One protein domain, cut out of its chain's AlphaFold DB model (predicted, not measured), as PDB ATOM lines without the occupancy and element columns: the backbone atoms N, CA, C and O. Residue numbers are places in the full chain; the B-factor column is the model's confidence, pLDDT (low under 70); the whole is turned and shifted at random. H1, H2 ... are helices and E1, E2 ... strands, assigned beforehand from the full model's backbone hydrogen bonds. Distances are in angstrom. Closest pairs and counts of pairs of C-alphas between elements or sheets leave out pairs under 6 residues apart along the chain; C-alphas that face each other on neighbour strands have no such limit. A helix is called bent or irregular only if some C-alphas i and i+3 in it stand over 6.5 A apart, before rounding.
ATOM      1  N   ILE A   4     -29.639   0.743  -8.826       98.12
ATOM      2  CA  ILE A   4     -30.551   1.258  -7.801       98.12
ATOM      3  C   ILE A   4     -31.122   0.066  -7.041       98.12
ATOM      4  O   ILE A   4     -31.703  -0.838  -7.641       98.12
ATOM      5  N   ARG A   5     -30.976   0.067  -5.718       97.38
ATOM      6  CA  ARG A   5     -31.538  -0.972  -4.847       97.38
ATOM      7  C   ARG A   5     -32.110  -0.371  -3.575       97.38
ATOM      8  O   ARG A   5     -31.788   0.763  -3.222       97.38
ATOM      9  N   ARG A   6     -32.931  -1.153  -2.871       96.81
ATOM     10  CA  ARG A   6     -33.406  -0.774  -1.536       96.81
ATOM     11  C   ARG A   6     -32.228  -0.540  -0.600       96.81
ATOM     12  O   ARG A   6     -31.215  -1.248  -0.664       96.81
ATOM     13  N   TYR A   7     -32.396   0.462   0.246       95.38
ATOM     14  CA  TYR A   7     -31.489   0.779   1.331       95.38
ATOM     15  C   TYR A   7     -31.338  -0.415   2.288       95.38
ATOM     16  O   TYR A   7     -32.291  -1.149   2.547       95.38
ATOM     17  N   GLN A   8     -30.136  -0.582   2.831       94.12
ATOM     18  CA  GLN A   8     -29.815  -1.502   3.917       94.12
ATOM     19  C   GLN A   8     -29.136  -0.736   5.056       94.12
ATOM     20  O   GLN A   8     -28.432   0.235   4.786       94.12
ATOM     21  N   PRO A   9     -29.263  -1.160   6.331       92.62
ATOM     22  CA  PRO A   9     -28.652  -0.457   7.464       92.62
ATOM     23  C   PRO A   9     -27.148  -0.174   7.315       92.62
ATOM     24  O   PRO A   9     -26.661   0.847   7.799       92.62
ATOM     25  N   THR A  10     -26.425  -1.039   6.602       94.69
ATOM     26  CA  THR A  10     -24.997  -0.891   6.280       94.69
ATOM     27  C   THR A  10     -24.689   0.284   5.350       94.69
ATOM     28  O   THR A  10     -23.553   0.743   5.313       94.69
ATOM     29  N   ASP A  11     -25.684   0.828   4.649       95.44
ATOM     30  CA  ASP A  11     -25.525   1.978   3.757       95.44
ATOM     31  C   ASP A  11     -25.537   3.317   4.515       95.44
ATOM     32  O   ASP A  11     -25.312   4.367   3.912       95.44
ATOM     33  N   ARG A  12     -25.826   3.312   5.830       94.50
ATOM     34  CA  ARG A  12     -26.020   4.536   6.630       94.50
ATOM     35  C   ARG A  12     -24.854   5.514   6.504       94.50
ATOM     36  O   ARG A  12     -25.096   6.696   6.290       94.50
ATOM     37  N   SER A  13     -23.615   5.041   6.632       96.06
ATOM     38  CA  SER A  13     -22.426   5.903   6.568       96.06
ATOM     39  C   SER A  13     -22.305   6.613   5.221       96.06
ATOM     40  O   SER A  13     -22.036   7.811   5.178       96.06
ATOM     41  N   ASP A  14     -22.566   5.907   4.121       97.56
ATOM     42  CA  ASP A  14     -22.500   6.490   2.785       97.56
ATOM     43  C   ASP A  14     -23.652   7.463   2.515       97.56
ATOM     44  O   ASP A  14     -23.427   8.509   1.909       97.56
ATOM     45  N   VAL A  15     -24.865   7.156   2.987       96.69
ATOM     46  CA  VAL A  15     -26.013   8.074   2.907       96.69
ATOM     47  C   VAL A  15     -25.727   9.358   3.682       96.69
ATOM     48  O   VAL A  15     -25.927  10.444   3.145       96.69
ATOM     49  N   TYR A  16     -25.202   9.246   4.905       96.75
ATOM     50  CA  TYR A  16     -24.830  10.401   5.725       96.75
ATOM     51  C   TYR A  16     -23.763  11.242   5.030       96.75
ATOM     52  O   TYR A  16     -23.920  12.454   4.914       96.75
ATOM     53  N   ARG A  17     -22.727  10.593   4.485       97.44
ATOM     54  CA  ARG A  17     -21.671  11.267   3.725       97.44
ATOM     55  C   ARG A  17     -22.240  12.038   2.536       97.44
ATOM     56  O   ARG A  17     -21.936  13.213   2.382       97.44
ATOM     57  N   VAL A  18     -23.072  11.401   1.704       97.88
ATOM     58  CA  VAL A  18     -23.699  12.070   0.551       97.88
ATOM     59  C   VAL A  18     -24.568  13.237   1.015       97.88
ATOM     60  O   VAL A  18     -24.463  14.312   0.444       97.88
ATOM     61  N   CYS A  19     -25.365  13.052   2.072       97.50
ATOM     62  CA  CYS A  19     -26.250  14.084   2.607       97.50
ATOM     63  C   CYS A  19     -25.476  15.347   3.021       97.50
ATOM     64  O   CYS A  19     -25.873  16.453   2.661       97.50
ATOM     65  N   VAL A  20     -24.340  15.181   3.709       98.25
ATOM     66  CA  VAL A  20     -23.451  16.290   4.094       98.25
ATOM     67  C   VAL A  20     -22.783  16.919   2.871       98.25
ATOM     68  O   VAL A  20     -22.829  18.137   2.715       98.25
ATOM     69  N   MET A  21     -22.232  16.110   1.961       98.12
ATOM     70  CA  MET A  21     -21.544  16.594   0.754       98.12
ATOM     71  C   MET A  21     -22.454  17.368  -0.214       98.12
ATOM     72  O   MET A  21     -21.956  17.996  -1.146       98.12
ATOM     73  N   THR A  22     -23.771  17.316  -0.010       97.56
ATOM     74  CA  THR A  22     -24.768  18.054  -0.795       97.56
ATOM     75  C   THR A  22     -25.641  18.985   0.058       97.56
ATOM     76  O   THR A  22     -26.668  19.473  -0.415       97.56
ATOM     77  N   GLY A  23     -25.280  19.213   1.325       96.25
ATOM     78  CA  GLY A  23     -26.113  19.913   2.311       96.25
ATOM     79  C   GLY A  23     -26.198  21.436   2.138       96.25
ATOM     80  O   GLY A  23     -27.096  22.064   2.697       96.25
ATOM     81  N   THR A  24     -25.317  22.042   1.338       96.50
ATOM     82  CA  THR A  24     -25.208  23.501   1.160       96.50
ATOM     83  C   THR A  24     -25.769  23.924  -0.193       96.50
ATOM     84  O   THR A  24     -25.024  24.209  -1.128       96.50
ATOM     85  N   GLY A  25     -27.098  23.904  -0.348       93.44
ATOM     86  CA  GLY A  25     -27.732  24.198  -1.643       93.44
ATOM     87  C   GLY A  25     -27.262  23.260  -2.766       93.44
ATOM     88  O   GLY A  25     -27.162  23.679  -3.915       93.44
ATOM     89  N   GLY A  26     -26.917  22.014  -2.419       94.50
ATOM     90  CA  GLY A  26     -26.290  21.038  -3.315       94.50
ATOM     91  C   GLY A  26     -24.760  20.976  -3.235       94.50
ATOM     92  O   GLY A  26     -24.180  20.033  -3.764       94.50
ATOM     93  N   GLY A  27     -24.106  21.931  -2.568       96.44
ATOM     94  CA  GLY A  27     -22.673  21.907  -2.256       96.44
ATOM     95  C   GLY A  27     -22.339  21.229  -0.922       96.44
ATOM     96  O   GLY A  27     -23.229  20.820  -0.177       96.44
ATOM     97  N   ASP A  28     -21.048  21.147  -0.608       97.88
ATOM     98  CA  ASP A  28     -20.534  20.473   0.590       97.88
ATOM     99  C   ASP A  28     -20.824  21.271   1.874       97.88
ATOM    100  O   ASP A  28     -20.581  22.479   1.942       97.88
ATOM    101  N   ALA A  29     -21.377  20.602   2.887       97.00
ATOM    102  CA  ALA A  29     -21.659  21.159   4.209       97.00
ATOM    103  C   ALA A  29     -20.673  20.702   5.299       97.00
ATOM    104  O   ALA A  29     -20.861  21.045   6.468       97.00
ATOM    105  N   THR A  30     -19.635  19.938   4.942       97.00
ATOM    106  CA  THR A  30     -18.630  19.424   5.884       97.00
ATOM    107  C   THR A  30     -17.994  20.565   6.679       97.00
ATOM    108  O   THR A  30     -17.478  21.531   6.115       97.00
ATOM    109  N   GLY A  31     -18.039  20.469   8.007       95.56
ATOM    110  CA  GLY A  31     -17.489  21.454   8.935       95.56
ATOM    111  C   GLY A  31     -18.292  22.752   9.068       95.56
ATOM    112  O   GLY A  31     -17.896  23.615   9.850       95.56
ATOM    113  N   LEU A  32     -19.418  22.920   8.357       95.62
ATOM    114  CA  LEU A  32     -20.252  24.128   8.474       95.62
ATOM    115  C   LEU A  32     -21.068  24.168   9.772       95.62
ATOM    116  O   LEU A  32     -21.518  25.230  10.206       95.62
ATOM    117  N   HIS A  33     -21.260  23.013  10.404       89.44
ATOM    118  CA  HIS A  33     -21.942  22.882  11.681       89.44
ATOM    119  C   HIS A  33     -21.002  22.296  12.734       89.44
ATOM    120  O   HIS A  33     -20.030  21.621  12.421       89.44
ATOM    121  N   ALA A  34     -21.332  22.493  14.013       89.19
ATOM    122  CA  ALA A  34     -20.556  21.926  15.123       89.19
ATOM    123  C   ALA A  34     -20.494  20.382  15.112       89.19
ATOM    124  O   ALA A  34     -19.684  19.791  15.820       89.19
ATOM    125  N   ASN A  35     -21.379  19.733  14.352       87.88
ATOM    126  CA  ASN A  35     -21.409  18.296  14.124       87.88
ATOM    127  C   ASN A  35     -21.957  18.035  12.718       87.88
ATOM    128  O   ASN A  35     -23.115  18.363  12.454       87.88
ATOM    129  N   ASP A  36     -21.167  17.395  11.859       92.31
ATOM    130  CA  ASP A  36     -21.569  17.074  10.484       92.31
ATOM    131  C   ASP A  36     -22.777  16.135  10.420       92.31
ATOM    132  O   ASP A  36     -23.529  16.163   9.452       92.31
ATOM    133  N   ASN A  37     -23.039  15.362  11.479       90.94
ATOM    134  CA  ASN A  37     -24.213  14.494  11.523       90.94
ATOM    135  C   ASN A  37     -25.533  15.269  11.648       90.94
ATOM    136  O   ASN A  37     -26.579  14.703  11.358       90.94
ATOM    137  N   VAL A  38     -25.525  16.560  12.010       91.00
ATOM    138  CA  VAL A  38     -26.778  17.310  12.218       91.00
ATOM    139  C   VAL A  38     -27.648  17.362  10.959       91.00
ATOM    140  O   VAL A  38     -28.869  17.269  11.049       91.00
ATOM    141  N   ILE A  39     -27.030  17.480   9.783       92.88
ATOM    142  CA  ILE A  39     -27.737  17.517   8.501       92.88
ATOM    143  C   ILE A  39     -28.424  16.168   8.223       92.88
ATOM    144  O   ILE A  39     -29.650  16.148   8.103       92.88
ATOM    145  N   PRO A  40     -27.720  15.024   8.181       94.12
ATOM    146  CA  PRO A  40     -28.372  13.736   7.969       94.12
ATOM    147  C   PRO A  40     -29.304  13.311   9.114       94.12
ATOM    148  O   PRO A  40     -30.319  12.672   8.834       94.12
ATOM    149  N   ASP A  41     -29.052  13.709  10.363       90.94
ATOM    150  CA  ASP A  41     -29.969  13.457  11.487       90.94
ATOM    151  C   ASP A  41     -31.331  14.157  11.281       90.94
ATOM    152  O   ASP A  41     -32.362  13.674  11.746       90.94
ATOM    153  N   ILE A  42     -31.358  15.285  10.558       89.19
ATOM    154  CA  ILE A  42     -32.573  16.058  10.256       89.19
ATOM    155  C   ILE A  42     -33.218  15.618   8.939       89.19
ATOM    156  O   ILE A  42     -34.447  15.555   8.855       89.19
ATOM    157  N   PHE A  43     -32.411  15.350   7.911       91.31
ATOM    158  CA  PHE A  43     -32.886  15.209   6.532       91.31
ATOM    159  C   PHE A  43     -32.835  13.780   5.986       91.31
ATOM    160  O   PHE A  43     -33.474  13.523   4.970       91.31
ATOM    161  N   ALA A  44     -32.131  12.846   6.635       92.56
ATOM    162  CA  ALA A  44     -32.016  11.458   6.179       92.56
ATOM    163  C   ALA A  44     -32.596  10.442   7.175       92.56
ATOM    164  O   ALA A  44     -33.485   9.664   6.819       92.56
ATOM    165  N   GLU A  45     -32.139  10.464   8.428       89.62
ATOM    166  CA  GLU A  45     -32.541   9.495   9.459       89.62
ATOM    167  C   GLU A  45     -34.063   9.428   9.699       89.62
ATOM    168  O   GLU A  45     -34.600   8.320   9.777       89.62
ATOM    169  N   PRO A  46     -34.799  10.557   9.733       87.12
ATOM    170  CA  PRO A  46     -36.241  10.567   9.968       87.12
ATOM    171  C   PRO A  46     -37.052   9.746   8.975       87.12
ATOM    172  O   PRO A  46     -37.982   9.042   9.352       87.12
ATOM    173  N   TYR A  47     -36.695   9.831   7.698       85.56
ATOM    174  CA  TYR A  47     -37.402   9.129   6.633       85.56
ATOM    175  C   TYR A  47     -37.157   7.624   6.729       85.56
ATOM    176  O   TYR A  47     -38.086   6.831   6.612       85.56
ATOM    177  N   ARG A  48     -35.913   7.244   7.040       76.38
ATOM    178  CA  ARG A  48     -35.494   5.852   7.222       76.38
ATOM    179  C   ARG A  48     -36.191   5.174   8.400       76.38
ATOM    180  O   ARG A  48     -36.479   3.985   8.330       76.38
ATOM    181  N   ALA A  49     -36.432   5.918   9.477       76.31
ATOM    182  CA  ALA A  49     -37.081   5.393  10.673       76.31
ATOM    183  C   ALA A  49     -38.594   5.174  10.495       76.31
ATOM    184  O   ALA A  49     -39.164   4.357  11.213       76.31
ATOM    185  N   ILE A  50     -39.239   5.904   9.576       74.12
ATOM    186  CA  ILE A  50     -40.701   5.890   9.418       74.12
ATOM    187  C   ILE A  50     -41.132   4.978   8.261       74.12
ATOM    188  O   ILE A  50     -42.024   4.162   8.464       74.12
ATOM    189  N   GLU A  51     -40.506   5.082   7.082       85.56
ATOM    190  CA  GLU A  51     -40.853   4.279   5.889       85.56
ATOM    191  C   GLU A  51     -39.575   3.779   5.171       85.56
ATOM    192  O   GLU A  51     -39.227   4.257   4.084       85.56
ATOM    193  N   PRO A  52     -38.820   2.829   5.763       85.12
ATOM    194  CA  PRO A  52     -37.573   2.309   5.184       85.12
ATOM    195  C   PRO A  52     -37.754   1.652   3.805       85.12
ATOM    196  O   PRO A  52     -36.816   1.595   3.010       85.12
ATOM    197  N   GLU A  53     -38.951   1.168   3.488       90.88
ATOM    198  CA  GLU A  53     -39.316   0.596   2.191       90.88
ATOM    199  C   GLU A  53     -39.300   1.611   1.040       90.88
ATOM    200  O   GLU A  53     -39.188   1.202  -0.122       90.88
ATOM    201  N   LEU A  54     -39.366   2.910   1.353       95.19
ATOM    202  CA  LEU A  54     -39.258   4.018   0.401       95.19
ATOM    203  C   LEU A  54     -37.846   4.622   0.334       95.19
ATOM    204  O   LEU A  54     -37.658   5.707  -0.220       95.19
ATOM    205  N   ALA A  55     -36.844   3.927   0.877       95.62
ATOM    206  CA  ALA A  55     -35.444   4.326   0.818       95.62
ATOM    207  C   ALA A  55     -34.653   3.472  -0.185       95.62
ATOM    208  O   ALA A  55     -34.646   2.237  -0.136       95.62
ATOM    209  N   PHE A  56     -33.920   4.140  -1.074       97.44
ATOM    210  CA  PHE A  56     -33.096   3.521  -2.106       97.44
ATOM    211  C   PHE A  56     -31.734   4.199  -2.202       97.44
ATOM    212  O   PHE A  56     -31.572   5.379  -1.891       97.44
ATOM    213  N   VAL A  57     -30.752   3.446  -2.686       97.88
ATOM    214  CA  VAL A  57     -29.380   3.908  -2.902       97.88
ATOM    215  C   VAL A  57     -28.912   3.571  -4.311       97.88
ATOM    216  O   VAL A  57     -29.348   2.579  -4.898       97.88
ATOM    217  N   VAL A  58     -27.992   4.382  -4.828       98.38
ATOM    218  CA  VAL A  58     -27.212   4.076  -6.032       98.38
ATOM    219  C   VAL A  58     -25.938   3.360  -5.590       98.38
ATOM    220  O   VAL A  58     -25.017   3.997  -5.077       98.38
ATOM    221  N   ASP A  59     -25.895   2.041  -5.757       97.94
ATOM    222  CA  ASP A  59     -24.755   1.198  -5.396       97.94
ATOM    223  C   ASP A  59     -23.801   1.064  -6.591       97.94
ATOM    224  O   ASP A  59     -24.210   0.633  -7.674       97.94
ATOM    225  N   THR A  60     -22.538   1.453  -6.414       97.38
ATOM    226  CA  THR A  60     -21.495   1.312  -7.444       97.38
ATOM    227  C   THR A  60     -20.675   0.029  -7.301       97.38
ATOM    228  O   THR A  60     -19.770  -0.191  -8.102       97.38
ATOM    229  N   GLY A  61     -20.961  -0.796  -6.289       94.75
ATOM    230  CA  GLY A  61     -20.165  -1.953  -5.872       94.75
ATOM    231  C   GLY A  61     -19.146  -1.619  -4.777       94.75
ATOM    232  O   GLY A  61     -18.876  -2.454  -3.921       94.75
ATOM    233  N   GLU A  62     -18.630  -0.388  -4.760       93.31
ATOM    234  CA  GLU A  62     -17.634   0.080  -3.781       93.31
ATOM    235  C   GLU A  62     -18.250   0.973  -2.698       93.31
ATOM    236  O   GLU A  62     -17.842   0.931  -1.540       93.31
ATOM    237  N   ARG A  63     -19.237   1.793  -3.074       94.62
ATOM    238  CA  ARG A  63     -19.894   2.760  -2.191       94.62
ATOM    239  C   ARG A  63     -21.303   3.077  -2.669       94.62
ATOM    240  O   ARG A  63     -21.658   2.828  -3.823       94.62
ATOM    241  N   ARG A  64     -22.083   3.733  -1.811       97.12
ATOM    242  CA  ARG A  64     -23.336   4.376  -2.221       97.12
ATOM    243  C   ARG A  64     -23.019   5.787  -2.710       97.12
ATOM    244  O   ARG A  64     -22.514   6.638  -1.970       97.12
ATOM    245  N   ALA A  65     -23.239   6.004  -4.004       96.81
ATOM    246  CA  ALA A  65     -22.923   7.255  -4.692       96.81
ATOM    247  C   ALA A  65     -24.047   8.295  -4.582       96.81
ATOM    248  O   ALA A  65     -23.799   9.479  -4.785       96.81
ATOM    249  N   GLY A  66     -25.255   7.857  -4.238       97.00
ATOM    250  CA  GLY A  66     -26.433   8.696  -4.075       97.00
ATOM    251  C   GLY A  66     -27.544   7.931  -3.367       97.00
ATOM    252  O   GLY A  66     -27.457   6.710  -3.202       97.00
ATOM    253  N   TYR A  67     -28.589   8.643  -2.962       97.44
ATOM    254  CA  TYR A  67     -29.770   8.051  -2.350       97.44
ATOM    255  C   TYR A  67     -31.034   8.807  -2.752       97.44
ATOM    256  O   TYR A  67     -30.987   9.981  -3.113       97.44
ATOM    257  N   VAL A  68     -32.166   8.118  -2.663       96.69
ATOM    258  CA  VAL A  68     -33.496   8.722  -2.667       96.69
ATOM    259  C   VAL A  68     -34.269   8.135  -1.498       96.69
ATOM    260  O   VAL A  68     -34.279   6.925  -1.283       96.69
ATOM    261  N   ILE A  69     -34.877   9.010  -0.713       94.75
ATOM    262  CA  ILE A  69     -35.719   8.671   0.429       94.75
ATOM    263  C   ILE A  69     -37.010   9.457   0.282       94.75
ATOM    264  O   ILE A  69     -36.997  10.605  -0.167       94.75
ATOM    265  N   ALA A  70     -38.124   8.829   0.622       93.44
ATOM    266  CA  ALA A  70     -39.435   9.427   0.479       93.44
ATOM    267  C   ALA A  70     -40.332   9.046   1.654       93.44
ATOM    268  O   ALA A  70     -39.979   8.223   2.495       93.44
ATOM    269  N   ILE A  71     -41.496   9.683   1.697       93.12
ATOM    270  CA  ILE A  71     -42.585   9.322   2.588       93.12
ATOM    271  C   ILE A  71     -43.888   9.335   1.790       93.12
ATOM    272  O   ILE A  71     -44.141  10.277   1.036       93.12
ATOM    273  N   GLY A  72     -44.724   8.313   1.959       93.62
ATOM    274  CA  GLY A  72     -46.032   8.217   1.318       93.62
ATOM    275  C   GLY A  72     -47.061   9.200   1.882       93.62
ATOM    276  O   GLY A  72     -48.038   9.527   1.211       93.62
ATOM    277  N   SER A  73     -46.852   9.718   3.100       92.38
ATOM    278  CA  SER A  73     -47.741  10.716   3.698       92.38
ATOM    279  C   SER A  73     -47.011  11.803   4.476       92.38
ATOM    280  O   SER A  73     -46.594  11.622   5.622       92.38
ATOM    281  N   THR A  74     -46.992  13.013   3.913       92.12
ATOM    282  CA  THR A  74     -46.474  14.209   4.592       92.12
ATOM    283  C   THR A  74     -47.175  14.470   5.931       92.12
ATOM    284  O   THR A  74     -46.533  14.902   6.886       92.12
ATOM    285  N   ARG A  75     -48.483  14.187   6.044       93.38
ATOM    286  CA  ARG A  75     -49.240  14.397   7.292       93.38
ATOM    287  C   ARG A  75     -48.808  13.427   8.392       93.38
ATOM    288  O   ARG A  75     -48.692  13.847   9.542       93.38
ATOM    289  N   LEU A  76     -48.593  12.151   8.057       87.31
ATOM    290  CA  LEU A  76     -48.102  11.160   9.020       87.31
ATOM    291  C   LEU A  76     -46.667  11.494   9.433       87.31
ATOM    292  O   LEU A  76     -46.389  11.554  10.630       87.31
ATOM    293  N   PHE A  77     -45.809  11.826   8.464       88.81
ATOM    294  CA  PHE A  77     -44.441  12.267   8.728       88.81
ATOM    295  C   PHE A  77     -44.399  13.462   9.670       88.81
ATOM    296  O   PHE A  77     -43.756  13.391  10.707       88.81
ATOM    297  N   ALA A  78     -45.126  14.542   9.371       89.38
ATOM    298  CA  ALA A  78     -45.100  15.753  10.189       89.38
ATOM    299  C   ALA A  78     -45.552  15.505  11.637       89.38
ATOM    300  O   ALA A  78     -45.061  16.164  12.553       89.38
ATOM    301  N   ARG A  79     -46.477  14.564  11.858       87.81
ATOM    302  CA  ARG A  79     -46.884  14.158  13.205       87.81
ATOM    303  C   ARG A  79     -45.762  13.388  13.909       87.81
ATOM    304  O   ARG A  79     -45.299  13.835  14.954       87.81
ATOM    305  N   HIS A  80     -45.263  12.314  13.297       81.06
ATOM    306  CA  HIS A  80     -44.190  11.491  13.871       81.06
ATOM    307  C   HIS A  80     -42.893  12.273  14.100       81.06
ATOM    308  O   HIS A  80     -42.247  12.119  15.133       81.06
ATOM    309  N   TYR A  81     -42.539  13.163  13.177       82.38
ATOM    310  CA  TYR A  81     -41.360  14.014  13.276       82.38
ATOM    311  C   TYR A  81     -41.413  14.921  14.510       82.38
ATOM    312  O   TYR A  81     -40.428  15.036  15.241       82.38
ATOM    313  N   ARG A  82     -42.574  15.537  14.783       82.75
ATOM    314  CA  ARG A  82     -42.772  16.386  15.969       82.75
ATOM    315  C   ARG A  82     -42.745  15.588  17.269       82.75
ATOM    316  O   ARG A  82     -42.205  16.082  18.252       82.75
ATOM    317  N   GLU A  83     -43.335  14.398  17.269       76.94
ATOM    318  CA  GLU A  83     -43.514  13.585  18.477       76.94
ATOM    319  C   GLU A  83     -42.242  12.819  18.873       76.94
ATOM    320  O   GLU A  83     -41.883  12.803  20.047       76.94
ATOM    321  N   ALA A  84     -41.538  12.213  17.914       64.19
ATOM    322  CA  ALA A  84     -40.438  11.286  18.190       64.19
ATOM    323  C   ALA A  84     -39.047  11.891  17.944       64.19
ATOM    324  O   ALA A  84     -38.129  11.726  18.747       64.19
ATOM    325  N   LEU A  85     -38.873  12.610  16.835       61.84
ATOM    326  CA  LEU A  85     -37.538  12.964  16.340       61.84
ATOM    327  C   LEU A  85     -37.010  14.278  16.914       61.84
ATOM    328  O   LEU A  85     -35.847  14.349  17.306       61.84
ATOM    329  N   VAL A  86     -37.863  15.297  17.063       59.19
ATOM    330  CA  VAL A  86     -37.461  16.556  17.717       59.19
ATOM    331  C   VAL A  86     -37.025  16.312  19.165       59.19
ATOM    332  O   VAL A  86     -36.092  16.960  19.636       59.19
ATOM    333  N   ALA A  87     -37.648  15.361  19.866       57.47
ATOM    334  CA  ALA A  87     -37.255  14.983  21.220       57.47
ATOM    335  C   ALA A  87     -35.882  14.282  21.250       57.47
ATOM    336  O   ALA A  87     -35.028  14.668  22.048       57.47
ATOM    337  N   GLY A  88     -35.637  13.322  20.348       60.56
ATOM    338  CA  GLY A  88     -34.360  12.602  20.249       60.56
ATOM    339  C   GLY A  88     -33.178  13.507  19.888       60.56
ATOM    340  O   GLY A  88     -32.170  13.517  20.594       60.56
ATOM    341  N   VAL A  89     -33.329  14.356  18.864       60.03
ATOM    342  CA  VAL A  89     -32.289  15.316  18.449       60.03
ATOM    343  C   VAL A  89     -32.010  16.347  19.550       60.03
ATOM    344  O   VAL A  89     -30.850  16.653  19.832       60.03
ATOM    345  N   ARG A  90     -33.049  16.859  20.231       57.72
ATOM    346  CA  ARG A  90     -32.873  17.753  21.393       57.72
ATOM    347  C   ARG A  90     -32.174  17.054  22.556       57.72
ATOM    348  O   ARG A  90     -31.353  17.689  23.219       57.72
ATOM    349  N   GLY A  91     -32.485  15.781  22.794       57.78
ATOM    350  CA  GLY A  91     -31.855  14.955  23.820       57.78
ATOM    351  C   GLY A  91     -30.361  14.777  23.569       57.78
ATOM    352  O   GLY A  91     -29.553  15.122  24.429       57.78
ATOM    353  N   GLU A  92     -29.972  14.343  22.367       59.34
ATOM    354  CA  GLU A  92     -28.555  14.168  22.032       59.34
ATOM    355  C   GLU A  92     -27.783  15.494  21.965       59.34
ATOM    356  O   GLU A  92     -26.637  15.572  22.415       59.34
ATOM    357  N   ALA A  93     -28.391  16.556  21.428       56.19
ATOM    358  CA  ALA A  93     -27.778  17.883  21.403       56.19
ATOM    359  C   ALA A  93     -27.560  18.442  22.820       56.19
ATOM    360  O   ALA A  93     -26.538  19.080  23.081       56.19
ATOM    361  N   SER A  94     -28.490  18.178  23.745       53.91
ATOM    362  CA  SER A  94     -28.350  18.552  25.158       53.91
ATOM    363  C   SER A  94     -27.272  17.720  25.854       53.91
ATOM    364  O   SER A  94     -26.423  18.285  26.540       53.91
ATOM    365  N   ALA A  95     -27.238  16.405  25.616       56.72
ATOM    366  CA  ALA A  95     -26.219  15.510  26.163       56.72
ATOM    367  C   ALA A  95     -24.803  15.879  25.687       56.72
ATOM    368  O   ALA A  95     -23.872  15.904  26.488       56.72
ATOM    369  N   ARG A  96     -24.632  16.249  24.410       58.31
ATOM    370  CA  ARG A  96     -23.341  16.714  23.870       58.31
ATOM    371  C   ARG A  96     -22.903  18.058  24.437       58.31
ATOM    372  O   ARG A  96     -21.723  18.234  24.704       58.31
ATOM    373  N   ARG A  97     -23.828  18.996  24.656       57.22
ATOM    374  CA  ARG A  97     -23.501  20.282  25.295       57.22
ATOM    375  C   ARG A  97     -23.056  20.110  26.751       57.22
ATOM    376  O   ARG A  97     -22.277  20.916  27.243       57.22
ATOM    377  N   ALA A  98     -23.555  19.072  27.418       57.03
ATOM    378  CA  ALA A  98     -23.141  18.693  28.763       57.03
ATOM    379  C   ALA A  98     -21.834  17.876  28.795       57.03
ATOM    380  O   ALA A  98     -21.226  17.755  29.857       57.03
ATOM    381  N   ALA A  99     -21.396  17.313  27.664       52.88
ATOM    382  CA  ALA A  99     -20.151  16.562  27.591       52.88
ATOM    383  C   ALA A  99     -18.946  17.524  27.633       52.88
ATOM    384  O   ALA A  99     -18.965  18.560  26.962       52.88
TER     385      ALA A  99
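Overview. This is residues 4 to 99 of the 109 residues of an uncharacterized protein of Cryobacterium sp. Hz9 (UniProt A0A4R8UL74). A small three-stranded sheet stands at one end and a long bent helix, H4, at the other, like the two legs of an arch, with H1, H2 and H3 between them. H1 crosses one face of the sheet, the short H2 and H3 lie near the middle, and the last residues, 94 to 99, stick out free. The printed part has 96 residues with four named helices and three named strands, in the order E1 H1 H2 H3 E2 E3 H4; the sheet's order is E1 - E2 - E3, all antiparallel. The class is mixed, helices and strands, and the whole is compact, with a radius of gyration of the C-alphas of 14.0 A and spans of 40 by 32 by 25 A.

Arrangement. In the sheet, the inner strand E2, residues 55 to 59, and the edge strand E3, residues 64 to 69, form a hairpin, with N 56 and O 68 at 2.8 A and N 58 and O 66 at 2.9 A, within hydrogen-bond range. The other edge strand, E1, residues 4 to 6, is antiparallel to E2, with N 57 and O 5 at 2.9 A. H1, residues 9 to 21, is on one face of this sheet in two layers, a helix over a sheet, at a height over the sheet of 7.9 A. It lies over E2 and E3 and runs across the strands, at 87 degrees to E2 on the local plane; its closest C-alphas to E3 are Asp 14 and Arg 64, 5.5 A. H1 is irregular, with C-alphas 10 and 13 7.3 A apart. With residues 15 to 20 alone, H1 touches H2, residues 38 to 43, about perpendicular at 75 degrees; their closest C-alphas are Tyr 16 and Pro 40, 5.4 A. H3, residues 45 to 50, only grazes the sheet with residues 45 to 48. H4, residues 74 to 98, was assigned as one helix by its hydrogen bonds but is bent: C-alphas 83 and 86 are 6.8 A apart, and its arms H4a, residues 74 to 83, and H4b, residues 86 to 98, stand at a steep tilt of 37 degrees, only just past shallow. H3 touches H4a, the closest C-alphas being Pro 46 and Tyr 81, 7.0 A. H2 and H4b are close but not clearly touching, with the C-alphas of Asp 41 and Val 89 closest at 7.6 A. Every O i to N i+4 pair is within hydrogen-bond range in H2, H3, H4a and H4b, and 7 of 9 are in H1.

Along the chain. E1 begins at C-alpha 4, (-30.551, 1.258, -7.801). H1 measures 19.7 A from first to last C-alpha, E2 12.8 A and E3 13.4 A. H4a measures 14.2 A from C-alpha 74 at (-46.474, 14.209, 4.592), and H4b 18.2 A, ending at C-alpha 98, (-23.141, 18.693, 28.763).

Size, cuts and confidence. The two C-alphas farthest apart are those of Ile 4 and Ala 98, 41.2 A. The printed part has no cut; the link from H1 to H2, residues 22 to 37, is long and the other links are tight. The mean pLDDT of the printed part is 86.9, and residues 84 to 99 are under 70.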